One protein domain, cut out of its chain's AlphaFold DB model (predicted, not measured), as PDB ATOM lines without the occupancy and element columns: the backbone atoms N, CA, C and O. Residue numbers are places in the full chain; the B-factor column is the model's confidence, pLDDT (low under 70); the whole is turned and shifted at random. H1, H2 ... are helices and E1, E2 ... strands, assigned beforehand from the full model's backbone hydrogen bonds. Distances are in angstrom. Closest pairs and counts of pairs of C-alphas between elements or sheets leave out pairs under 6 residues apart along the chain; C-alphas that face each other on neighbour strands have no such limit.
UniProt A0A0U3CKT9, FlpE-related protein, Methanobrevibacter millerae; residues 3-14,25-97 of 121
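What this domain is: This is residues 3 to 14 and 25 to 97 of the 121 residues of the protein "FlpE-related protein" of Methanobrevibacter millerae (UniProt A0A0U3CKT9). A twisted sheet of four strands curls round one long helix, H1, which packs on one face of it; residues 91 to 97, of which 91 to 96 belong to H1, stick out past the sheet. The other face of the sheet is bare, which leaves two layers, the helix on one face of a sheet. The printed part has 85 residues, with the named elements E1, E2, E3, E4 and H1 in that order along the chain; the sheet's order is E1, E4, E3, E2, all antiparallel, and the class is mixed, helices and strands. The whole is only just compact, close to loose, with a radius of gyration of the C-alphas of 14.1 A, and it is elongated, spanning 44 by 24 by 18 A.

How they stand to each other: E1, residues 3 to 11, is an edge strand and bends by 61 degrees at residue 6. It is antiparallel to its neighbour E4, residues 55 to 63, at 168 degrees between their directions; N 9 and O 57 are within hydrogen-bond range at 2.8 A. E2, residues 26 to 33, is the other edge strand and is apart from E1. E2 and E3, residues 39 to 48, form a hairpin, antiparallel at 160 degrees, with N 27 and O 47 2.8 A apart. E3 and E4 form a second hairpin, antiparallel at 161 degrees, with N 44 and O 58 2.8 A apart. E2, E3 and E4 make a meander, each strand the antiparallel neighbour of the one before. H1, residues 72 to 96, is on the sheet, with 66 pairs of C-alphas within 10 A. Its closest C-alphas to E2 are those of Ser 76 and Val 30, 6.1 A apart; to E4, those of Ala 83 and Val 58, 6.6 A apart. In H1 every O i to N i+4 pair is within hydrogen-bond range.

Where its parts are: E1 begins at C-alpha 3, (-16.664, 31.389, -1.270), and is 23.1 A long from first to last C-alpha. E2 is also 23.1 A long, E3 is 29.4 A and E4 is 25.9 A. E3 ends at C-alpha 48, (-15.411, 55.084, -3.829). H1 is 36.2 A long and ends at C-alpha 96, (0.682, 51.041, 10.152).

The domain as a whole: The two C-alphas farthest apart are those of Tyr 14 and Phe 67, at 46.9 A. Residues 15 to 24 are cut out, and C-alphas 14 and 25 are 18.4 A apart across the cut. Of the links that are printed whole, E2 to E3 is tight, E3 to E4 and E4 to H1 are short, and none is long. The mean pLDDT of the printed part is 87.2; residue 14, residues 50 to 51 and residues 96 to 97 are under 70.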
ATOM      1  N   ILE A   3     -17.087  30.238  -0.461       91.19
ATOM      2  CA  ILE A   3     -16.664  31.389  -1.270       91.19
ATOM      3  C   ILE A   3     -15.158  31.336  -1.450       91.19
ATOM      4  O   ILE A   3     -14.416  31.212  -0.476       91.19
ATOM      5  N   TYR A   4     -14.721  31.482  -2.692       94.00
ATOM      6  CA  TYR A   4     -13.318  31.531  -3.057       94.00
ATOM      7  C   TYR A   4     -13.025  32.849  -3.752       94.00
ATOM      8  O   TYR A   4     -13.694  33.211  -4.716       94.00
ATOM      9  N   ILE A   5     -11.992  33.533  -3.272       93.81
ATOM     10  CA  ILE A   5     -11.414  34.693  -3.942       93.81
ATOM     11  C   ILE A   5     -10.232  34.192  -4.765       93.81
ATOM     12  O   ILE A   5      -9.287  33.633  -4.210       93.81
ATOM     13  N   GLU A   6     -10.287  34.388  -6.077       94.00
ATOM     14  CA  GLU A   6      -9.241  33.942  -7.000       94.00
ATOM     15  C   GLU A   6      -8.298  35.083  -7.369       94.00
ATOM     16  O   GLU A   6      -7.082  34.889  -7.442       94.00
ATOM     17  N   LYS A   7      -8.841  36.289  -7.586       95.25
ATOM     18  CA  LYS A   7      -8.044  37.471  -7.916       95.25
ATOM     19  C   LYS A   7      -8.549  38.702  -7.192       95.25
ATOM     20  O   LYS A   7      -9.747  38.902  -7.016       95.25
ATOM     21  N   ILE A   8      -7.601  39.553  -6.822       94.12
ATOM     22  CA  ILE A   8      -7.857  40.871  -6.257       94.12
ATOM     23  C   ILE A   8      -7.091  41.888  -7.096       94.12
ATOM     24  O   ILE A   8      -5.890  41.737  -7.324       94.12
ATOM     25  N   GLY A   9      -7.784  42.930  -7.540       92.06
ATOM     26  CA  GLY A   9      -7.211  44.086  -8.211       92.06
ATOM     27  C   GLY A   9      -7.536  45.354  -7.435       92.06
ATOM     28  O   GLY A   9      -8.671  45.559  -7.019       92.06
ATOM     29  N   MET A  10      -6.550  46.228  -7.253       87.94
ATOM     30  CA  MET A  10      -6.761  47.540  -6.648       87.94
ATOM     31  C   MET A  10      -6.070  48.599  -7.492       87.94
ATOM     32  O   MET A  10      -4.847  48.587  -7.637       87.94
ATOM     33  N   ILE A  11      -6.851  49.539  -8.012       81.25
ATOM     34  CA  ILE A  11      -6.329  50.745  -8.642       81.25
ATOM     35  C   ILE A  11      -6.399  51.853  -7.598       81.25
ATOM     36  O   ILE A  11      -7.471  52.220  -7.116       81.25
ATOM     37  N   ARG A  12      -5.219  52.339  -7.211       72.19
ATOM     38  CA  ARG A  12      -5.074  53.457  -6.282       72.19
ATOM     39  C   ARG A  12      -5.212  54.779  -7.048       72.19
ATOM     40  O   ARG A  12      -4.683  54.873  -8.156       72.19
ATOM     41  N   PRO A  13      -5.792  55.825  -6.437       70.81
ATOM     42  CA  PRO A  13      -5.771  57.154  -7.030       70.81
ATOM     43  C   PRO A  13      -4.347  57.686  -7.202       70.81
ATOM     44  O   PRO A  13      -3.449  57.405  -6.403       70.81
ATOM     45  N   TYR A  14      -4.179  58.543  -8.211       67.81
ATOM     46  CA  TYR A  14      -2.911  59.204  -8.535       67.81
ATOM     47  C   TYR A  14      -2.356  60.053  -7.382       67.81
ATOM     48  O   TYR A  14      -1.143  60.149  -7.196       67.81
ATOM     49  N   GLU A  25     -17.197  56.376   1.231       84.12
ATOM     50  CA  GLU A  25     -18.519  56.134   0.661       84.12
ATOM     51  C   GLU A  25     -18.329  55.213  -0.538       84.12
ATOM     52  O   GLU A  25     -17.774  55.631  -1.558       84.12
ATOM     53  N   ILE A  26     -18.705  53.947  -0.361       87.06
ATOM     54  CA  ILE A  26     -18.481  52.885  -1.338       87.06
ATOM     55  C   ILE A  26     -19.791  52.541  -2.037       87.06
ATOM     56  O   ILE A  26     -20.759  52.153  -1.388       87.06
ATOM     57  N   ASP A  27     -19.776  52.647  -3.360       91.94
ATOM     58  CA  ASP A  27     -20.728  51.982  -4.239       91.94
ATOM     59  C   ASP A  27     -20.201  50.591  -4.598       91.94
ATOM     60  O   ASP A  27     -18.982  50.375  -4.681       91.94
ATOM     61  N   TRP A  28     -21.105  49.642  -4.811       93.88
ATOM     62  CA  TRP A  28     -20.718  48.273  -5.103       93.88
ATOM     63  C   TRP A  28     -21.655  47.587  -6.086       93.88
ATOM     64  O   TRP A  28     -22.861  47.816  -6.119       93.88
ATOM     65  N   SER A  29     -21.079  46.687  -6.871       95.19
ATOM     66  CA  SER A  29     -21.819  45.805  -7.762       95.19
ATOM     67  C   SER A  29     -21.231  44.403  -7.715       95.19
ATOM     68  O   SER A  29     -20.025  44.226  -7.523       95.19
ATOM     69  N   VAL A  30     -22.089  43.401  -7.892       95.94
ATOM     70  CA  VAL A  30     -21.675  42.010  -8.083       95.94
ATOM     71  C   VAL A  30     -22.339  41.493  -9.346       95.94
ATOM     72  O   VAL A  30     -23.567  41.474  -9.449       95.94
ATOM     73  N   GLU A  31     -21.515  41.093 -10.301       96.06
ATOM     74  CA  GLU A  31     -21.935  40.394 -11.507       96.06
ATOM     75  C   GLU A  31     -21.676  38.903 -11.329       96.06
ATOM     76  O   GLU A  31     -20.664  38.511 -10.751       96.06
ATOM     77  N   TYR A  32     -22.599  38.079 -11.818       94.44
ATOM     78  CA  TYR A  32     -22.499  36.627 -11.753       94.44
ATOM     79  C   TYR A  32     -22.435  36.046 -13.155       94.44
ATOM     80  O   TYR A  32     -23.119  36.516 -14.065       94.44
ATOM     81  N   TYR A  33     -21.655  34.984 -13.295       91.94
ATOM     82  CA  TYR A  33     -21.510  34.220 -14.523       91.94
ATOM     83  C   TYR A  33     -21.692  32.734 -14.214       91.94
ATOM     84  O   TYR A  33     -21.457  32.288 -13.088       91.94
ATOM     85  N   ASP A  34     -22.108  31.968 -15.222       86.81
ATOM     86  CA  ASP A  34     -22.273  30.514 -15.130       86.81
ATOM     87  C   ASP A  34     -23.225  30.066 -13.998       86.81
ATOM     88  O   ASP A  34     -23.007  29.054 -13.335       86.81
ATOM     89  N   THR A  35     -24.313  30.816 -13.776       77.94
ATOM     90  CA  THR A  35     -25.277  30.595 -12.675       77.94
ATOM     91  C   THR A  35     -26.032  29.267 -12.742       77.94
ATOM     92  O   THR A  35     -26.627  28.856 -11.750       77.94
ATOM     93  N   ASP A  36     -26.010  28.594 -13.893       73.94
ATOM     94  CA  ASP A  36     -26.643  27.286 -14.096       73.94
ATOM     95  C   ASP A  36     -25.782  26.124 -13.561       73.94
ATOM     96  O   ASP A  36     -26.212  24.967 -13.543       73.94
ATOM     97  N   LEU A  37     -24.549  26.412 -13.132       77.56
ATOM     98  CA  LEU A  37     -23.611  25.442 -12.580       77.56
ATOM     99  C   LEU A  37     -23.609  25.479 -11.045       77.56
ATOM    100  O   LEU A  37     -23.959  26.465 -10.407       77.56
ATOM    101  N   ARG A  38     -23.135  24.389 -10.425       83.12
ATOM    102  CA  ARG A  38     -22.880  24.350  -8.967       83.12
ATOM    103  C   ARG A  38     -21.701  25.229  -8.537       83.12
ATOM    104  O   ARG A  38     -21.525  25.481  -7.346       83.12
ATOM    105  N   GLU A  39     -20.887  25.638  -9.503       89.69
ATOM    106  CA  GLU A  39     -19.792  26.582  -9.333       89.69
ATOM    107  C   GLU A  39     -20.156  27.860 -10.085       89.69
ATOM    108  O   GLU A  39     -20.136  27.881 -11.312       89.69
ATOM    109  N   ILE A  40     -20.520  28.903  -9.345       92.38
ATOM    110  CA  ILE A  40     -20.987  30.175  -9.902       92.38
ATOM    111  C   ILE A  40     -19.848  31.173  -9.803       92.38
ATOM    112  O   ILE A  40     -19.326  31.416  -8.715       92.38
ATOM    113  N   ARG A  41     -19.459  31.767 -10.923       94.88
ATOM    114  CA  ARG A  41     -18.407  32.784 -10.945       94.88
ATOM    115  C   ARG A  41     -18.979  34.146 -10.612       94.88
ATOM    116  O   ARG A  41     -20.131  34.430 -10.936       94.88
ATOM    117  N   TYR A  42     -18.173  34.988  -9.981       95.69
ATOM    118  CA  TYR A  42     -18.576  36.349  -9.676       95.69
ATOM    119  C   TYR A  42     -17.437  37.350  -9.847       95.69
ATOM    120  O   TYR A  42     -16.282  37.064  -9.523       95.69
ATOM    121  N   ASP A  43     -17.824  38.554 -10.259       96.62
ATOM    122  CA  ASP A  43     -16.998  39.754 -10.248       96.62
ATOM    123  C   ASP A  43     -17.644  40.773  -9.305       96.62
ATOM    124  O   ASP A  43     -18.743  41.268  -9.550       96.62
ATOM    125  N   CYS A  44     -16.959  41.100  -8.212       96.62
ATOM    126  CA  CYS A  44     -17.356  42.151  -7.283       96.62
ATOM    127  C   CYS A  44     -16.495  43.392  -7.505       96.62
ATOM    128  O   CYS A  44     -15.265  43.314  -7.528       96.62
ATOM    129  N   ILE A  45     -17.142  44.544  -7.648       94.75
ATOM    130  CA  ILE A  45     -16.481  45.830  -7.825       94.75
ATOM    131  C   ILE A  45     -16.932  46.763  -6.706       94.75
ATOM    132  O   ILE A  45     -18.123  46.965  -6.503       94.75
ATOM    133  N   LEU A  46     -15.962  47.342  -6.007       93.06
ATOM    134  CA  LEU A  46     -16.116  48.334  -4.950       93.06
ATOM    135  C   LEU A  46     -15.482  49.639  -5.443       93.06
ATOM    136  O   LEU A  46     -14.279  49.685  -5.717       93.06
ATOM    137  N   LYS A  47     -16.281  50.698  -5.573       89.88
ATOM    138  CA  LYS A  47     -15.828  52.019  -6.027       89.88
ATOM    139  C   LYS A  47     -16.124  53.068  -4.976       89.88
ATOM    140  O   LYS A  47     -17.236  53.140  -4.472       89.88
ATOM    141  N   SER A  48     -15.148  53.913  -4.669       85.62
ATOM    142  CA  SER A  48     -15.411  55.084  -3.829       85.62
ATOM    143  C   SER A  48     -15.978  56.226  -4.674       85.62
ATOM    144  O   SER A  48     -15.456  56.534  -5.742       85.62
ATOM    145  N   ILE A  49     -17.052  56.847  -4.189       77.06
ATOM    146  CA  ILE A  49     -17.855  57.812  -4.958       77.06
ATOM    147  C   ILE A  49     -17.238  59.219  -4.932       77.06
ATOM    148  O   ILE A  49     -17.378  59.978  -5.885       77.06
ATOM    149  N   ASN A  50     -16.541  59.577  -3.848       69.06
ATOM    150  CA  ASN A  50     -16.260  60.983  -3.541       69.06
ATOM    151  C   ASN A  50     -14.776  61.301  -3.338       69.06
ATOM    152  O   ASN A  50     -14.163  62.028  -4.116       69.06
ATOM    153  N   SER A  51     -14.201  60.832  -2.231       66.38
ATOM    154  CA  SER A  51     -12.963  61.425  -1.699       66.38
ATOM    155  C   SER A  51     -11.680  60.722  -2.145       66.38
ATOM    156  O   SER A  51     -10.589  61.299  -2.087       66.38
ATOM    157  N   LEU A  52     -11.816  59.478  -2.593       73.50
ATOM    158  CA  LEU A  52     -10.728  58.607  -2.994       73.50
ATOM    159  C   LEU A  52     -11.151  57.921  -4.291       73.50
ATOM    160  O   LEU A  52     -12.092  57.142  -4.263       73.50
ATOM    161  N   ASP A  53     -10.494  58.199  -5.414       77.81
ATOM    162  CA  ASP A  53     -10.748  57.454  -6.655       77.81
ATOM    163  C   ASP A  53     -10.108  56.064  -6.543       77.81
ATOM    164  O   ASP A  53      -8.988  55.815  -6.984       77.81
ATOM    165  N   LEU A  54     -10.782  55.211  -5.779       84.06
ATOM    166  CA  LEU A  54     -10.409  53.842  -5.489       84.06
ATOM    167  C   LEU A  54     -11.357  52.936  -6.257       84.06
ATOM    168  O   LEU A  54     -12.569  52.978  -6.038       84.06
ATOM    169  N   SER A  55     -10.776  52.070  -7.078       88.12
ATOM    170  CA  SER A  55     -11.477  50.957  -7.704       88.12
ATOM    171  C   SER A  55     -10.849  49.661  -7.214       88.12
ATOM    172  O   SER A  55      -9.661  49.408  -7.436       88.12
ATOM    173  N   PHE A  56     -11.640  48.862  -6.513       92.44
ATOM    174  CA  PHE A  56     -11.235  47.574  -5.979       92.44
ATOM    175  C   PHE A  56     -12.104  46.485  -6.605       92.44
ATOM    176  O   PHE A  56     -13.329  46.554  -6.552       92.44
ATOM    177  N   LYS A  57     -11.465  45.503  -7.238       95.06
ATOM    178  CA  LYS A  57     -12.117  44.390  -7.925       95.06
ATOM    179  C   LYS A  57     -11.735  43.079  -7.251       95.06
ATOM    180  O   LYS A  57     -10.555  42.832  -7.006       95.06
ATOM    181  N   VAL A  58     -12.724  42.231  -7.013       96.38
ATOM    182  CA  VAL A  58     -12.556  40.857  -6.543       96.38
ATOM    183  C   VAL A  58     -13.209  39.930  -7.552       96.38
ATOM    184  O   VAL A  58     -14.388  40.077  -7.846       96.38
ATOM    185  N   GLU A  59     -12.442  38.978  -8.062       96.88
ATOM    186  CA  GLU A  59     -12.934  37.901  -8.923       96.88
ATOM    187  C   GLU A  59     -12.887  36.600  -8.129       96.88
ATOM    188  O   GLU A  59     -11.918  36.339  -7.399       96.88
ATOM    189  N   GLY A  60     -13.920  35.780  -8.260       95.44
ATOM    190  CA  GLY A  60     -14.004  34.549  -7.496       95.44
ATOM    191  C   GLY A  60     -15.084  33.591  -7.959       95.44
ATOM    192  O   GLY A  60     -15.716  33.763  -9.004       95.44
ATOM    193  N   LEU A  61     -15.293  32.560  -7.143       94.44
ATOM    194  CA  LEU A  61     -16.339  31.571  -7.358       94.44
ATOM    195  C   LEU A  61     -17.058  31.208  -6.056       94.44
ATOM    196  O   LEU A  61     -16.473  31.179  -4.968       94.44
ATOM    197  N   LEU A  62     -18.341  30.901  -6.191       92.75
ATOM    198  CA  LEU A  62     -19.198  30.308  -5.179       92.75
ATOM    199  C   LEU A  62     -19.359  28.824  -5.491       92.75
ATOM    200  O   LEU A  62     -19.764  28.470  -6.596       92.75
ATOM    201  N   LYS A  63     -19.091  27.958  -4.514       91.81
ATOM    202  CA  LYS A  63     -19.462  26.541  -4.592       91.81
ATOM    203  C   LYS A  63     -20.680  26.292  -3.724       91.81
ATOM    204  O   LYS A  63     -20.628  26.474  -2.502       91.81
ATOM    205  N   LEU A  64     -21.759  25.873  -4.370       88.56
ATOM    206  CA  LEU A  64     -22.986  25.463  -3.706       88.56
ATOM    207  C   LEU A  64     -22.890  23.996  -3.298       88.56
ATOM    208  O   LEU A  64     -22.425  23.144  -4.064       88.56
ATOM    209  N   GLU A  65     -23.326  23.692  -2.081       86.44
ATOM    210  CA  GLU A  65     -23.439  22.308  -1.631       86.44
ATOM    211  C   GLU A  65     -24.621  21.609  -2.309       86.44
ATOM    212  O   GLU A  65     -25.530  22.237  -2.857       86.44
ATOM    213  N   SER A  66     -24.612  20.270  -2.300       71.06
ATOM    214  CA  SER A  66     -25.786  19.522  -2.759       71.06
ATOM    215  C   SER A  66     -26.961  19.966  -1.883       71.06
ATOM    216  O   SER A  66     -26.837  19.866  -0.670       71.06
ATOM    217  N   PHE A  67     -28.043  20.470  -2.489       72.62
ATOM    218  CA  PHE A  67     -29.254  21.032  -1.853       72.62
ATOM    219  C   PHE A  67     -29.261  22.537  -1.525       72.62
ATOM    220  O   PHE A  67     -30.289  23.023  -1.060       72.62
ATOM    221  N   GLU A  68     -28.196  23.292  -1.796       80.12
ATOM    222  CA  GLU A  68     -28.263  24.758  -1.706       80.12
ATOM    223  C   GLU A  68     -28.792  25.377  -3.005       80.12
ATOM    224  O   GLU A  68     -28.339  25.040  -4.100       80.12
ATOM    225  N   GLU A  69     -29.735  26.312  -2.877       82.62
ATOM    226  CA  GLU A  69     -30.221  27.128  -3.989       82.62
ATOM    227  C   GLU A  69     -29.474  28.463  -4.039       82.62
ATOM    228  O   GLU A  69     -29.227  29.106  -3.014       82.62
ATOM    229  N   PHE A  70     -29.127  28.901  -5.249       86.38
ATOM    230  CA  PHE A  70     -28.510  30.203  -5.449       86.38
ATOM    231  C   PHE A  70     -29.511  31.327  -5.163       86.38
ATOM    232  O   PHE A  70     -30.564  31.412  -5.793       86.38
ATOM    233  N   SER A  71     -29.146  32.236  -4.259       89.38
ATOM    234  CA  SER A  71     -29.881  33.479  -4.026       89.38
ATOM    235  C   SER A  71     -28.967  34.665  -4.273       89.38
ATOM    236  O   SER A  71     -28.099  34.974  -3.455       89.38
ATOM    237  N   GLN A  72     -29.190  35.356  -5.391       89.88
ATOM    238  CA  GLN A  72     -28.365  36.489  -5.800       89.88
ATOM    239  C   GLN A  72     -28.263  37.554  -4.701       89.88
ATOM    240  O   GLN A  72     -27.174  38.043  -4.433       89.88
ATOM    241  N   ALA A  73     -29.366  37.887  -4.024       91.56
ATOM    242  CA  ALA A  73     -29.364  38.907  -2.975       91.56
ATOM    243  C   ALA A  73     -28.476  38.510  -1.781       91.56
ATOM    244  O   ALA A  73     -27.614  39.284  -1.363       91.56
ATOM    245  N   SER A  74     -28.651  37.290  -1.266       90.25
ATOM    246  CA  SER A  74     -27.891  36.790  -0.115       90.25
ATOM    247  C   SER A  74     -26.413  36.595  -0.447       90.25
ATOM    248  O   SER A  74     -25.543  36.987   0.331       90.25
ATOM    249  N   CYS A  75     -26.119  36.021  -1.618       91.88
ATOM    250  CA  CYS A  75     -24.753  35.832  -2.090       91.88
ATOM    251  C   CYS A  75     -24.050  37.175  -2.313       91.88
ATOM    252  O   CYS A  75     -22.899  37.322  -1.911       91.88
ATOM    253  N   SER A  76     -24.750  38.168  -2.870       94.38
ATOM    254  CA  SER A  76     -24.178  39.488  -3.148       94.38
ATOM    255  C   SER A  76     -23.781  40.203  -1.870       94.38
ATOM    256  O   SER A  76     -22.676  40.732  -1.800       94.38
ATOM    257  N   GLN A  77     -24.643  40.173  -0.849       94.06
ATOM    258  CA  GLN A  77     -24.327  40.769   0.447       94.06
ATOM    259  C   GLN A  77     -23.099  40.106   1.075       94.06
ATOM    260  O   GLN A  77     -22.180  40.787   1.517       94.06
ATOM    261  N   LEU A  78     -23.047  38.773   1.057       93.56
ATOM    262  CA  LEU A  78     -21.931  38.032   1.635       93.56
ATOM    263  C   LEU A  78     -20.614  38.282   0.881       93.56
ATOM    264  O   LEU A  78     -19.566  38.434   1.509       93.56
ATOM    265  N   ILE A  79     -20.657  38.340  -0.454       95.25
ATOM    266  CA  ILE A  79     -19.500  38.690  -1.288       95.25
ATOM    267  C   ILE A  79     -19.032  40.112  -0.973       95.25
ATOM    268  O   ILE A  79     -17.834  40.318  -0.775       95.25
ATOM    269  N   PHE A  80     -19.958  41.072  -0.891       94.88
ATOM    270  CA  PHE A  80     -19.656  42.455  -0.537       94.88
ATOM    271  C   PHE A  80     -18.963  42.543   0.824       94.88
ATOM    272  O   PHE A  80     -17.880  43.120   0.906       94.88
ATOM    273  N   ASP A  81     -19.524  41.916   1.862       94.25
ATOM    274  CA  ASP A  81     -18.965  41.950   3.215       94.25
ATOM    275  C   ASP A  81     -17.517  41.429   3.220       94.25
ATOM    276  O   ASP A  81     -16.616  42.066   3.767       94.25
ATOM    277  N   LYS A  82     -17.252  40.307   2.533       94.31
ATOM    278  CA  LYS A  82     -15.899  39.733   2.441       94.31
ATOM    279  C   LYS A  82     -14.936  40.576   1.618       94.31
ATOM    280  O   LYS A  82     -13.779  40.725   2.007       94.31
ATOM    281  N   ALA A  83     -15.385  41.129   0.500       94.12
ATOM    282  CA  ALA A  83     -14.556  41.999  -0.321       94.12
ATOM    283  C   ALA A  83     -14.210  43.302   0.424       94.12
ATOM    284  O   ALA A  83     -13.062  43.754   0.390       94.12
ATOM    285  N   PHE A  84     -15.173  43.869   1.154       92.75
ATOM    286  CA  PHE A  84     -14.979  45.063   1.967       92.75
ATOM    287  C   PHE A  84     -14.051  44.806   3.163       92.75
ATOM    288  O   PHE A  84     -13.155  45.614   3.416       92.75
ATOM    289  N   ASP A  85     -14.180  43.660   3.841       93.25
ATOM    290  CA  ASP A  85     -13.259  43.231   4.904       93.25
ATOM    291  C   ASP A  85     -11.808  43.175   4.404       93.25
ATOM    292  O   ASP A  85     -10.896  43.701   5.051       93.25
ATOM    293  N   VAL A  86     -11.582  42.580   3.226       92.62
ATOM    294  CA  VAL A  86     -10.251  42.517   2.600       92.62
ATOM    295  C   VAL A  86      -9.726  43.921   2.309       92.62
ATOM    296  O   VAL A  86      -8.589  44.236   2.668       92.62
ATOM    297  N   LEU A  87     -10.550  44.787   1.712       90.75
ATOM    298  CA  LEU A  87     -10.174  46.167   1.413       90.75
ATOM    299  C   LEU A  87      -9.781  46.942   2.685       90.75
ATOM    300  O   LEU A  87      -8.734  47.594   2.732       90.75
ATOM    301  N   MET A  88     -10.587  46.844   3.742       87.94
ATOM    302  CA  MET A  88     -10.307  47.484   5.028       87.94
ATOM    303  C   MET A  88      -9.067  46.901   5.710       87.94
ATOM    304  O   MET A  88      -8.295  47.645   6.328       87.94
ATOM    305  N   GLY A  89      -8.826  45.598   5.554       89.38
ATOM    306  CA  GLY A  89      -7.590  44.939   5.961       89.38
ATOM    307  C   GLY A  89      -6.365  45.544   5.268       89.38
ATOM    308  O   GLY A  89      -5.408  45.929   5.943       89.38
ATOM    309  N   MET A  90      -6.419  45.733   3.946       85.56
ATOM    310  CA  MET A  90      -5.342  46.376   3.176       85.56
ATOM    311  C   MET A  90      -5.081  47.818   3.636       85.56
ATOM    312  O   MET A  90      -3.925  48.207   3.836       85.56
ATOM    313  N   PHE A  91      -6.130  48.612   3.870       81.50
ATOM    314  CA  PHE A  91      -5.978  49.961   4.428       81.50
ATOM    315  C   PHE A  91      -5.360  49.953   5.828       81.50
ATOM    316  O   PHE A  91      -4.502  50.779   6.136       81.50
ATOM    317  N   SER A  92      -5.775  49.022   6.683       82.75
ATOM    318  CA  SER A  92      -5.289  48.939   8.062       82.75
ATOM    319  C   SER A  92      -3.806  48.571   8.120       82.75
ATOM    320  O   SER A  92      -3.052  49.220   8.848       82.75
ATOM    321  N   LEU A  93      -3.380  47.598   7.306       81.88
ATOM    322  CA  LEU A  93      -1.976  47.193   7.182       81.88
ATOM    323  C   LEU A  93      -1.101  48.341   6.665       81.88
ATOM    324  O   LEU A  93      -0.051  48.635   7.235       81.88
ATOM    325  N   THR A  94      -1.557  49.042   5.626       76.31
ATOM    326  CA  THR A  94      -0.795  50.149   5.020       76.31
ATOM    327  C   THR A  94      -0.793  51.425   5.859       76.31
ATOM    328  O   THR A  94       0.114  52.245   5.739       76.31
ATOM    329  N   ARG A  95      -1.768  51.615   6.758       70.81
ATOM    330  CA  ARG A  95      -1.762  52.729   7.720       70.81
ATOM    331  C   ARG A  95      -0.658  52.580   8.767       70.81
ATOM    332  O   ARG A  95      -0.146  53.584   9.252       70.81
ATOM    333  N   GLN A  96      -0.333  51.346   9.141       64.25
ATOM    334  CA  GLN A  96       0.682  51.041  10.152       64.25
ATOM    335  C   GLN A  96       2.096  50.939   9.564       64.25
ATOM    336  O   GLN A  96       3.066  50.938  10.319       64.25
ATOM    337  N   SER A  97       2.237  50.882   8.234       63.66
ATOM    338  CA  SER A  97       3.540  50.801   7.582       63.66
ATOM    339  C   SER A  97       4.169  52.189   7.403       63.66
ATOM    340  O   SER A  97       3.961  52.903   6.419       63.66
TER     341      SER A  97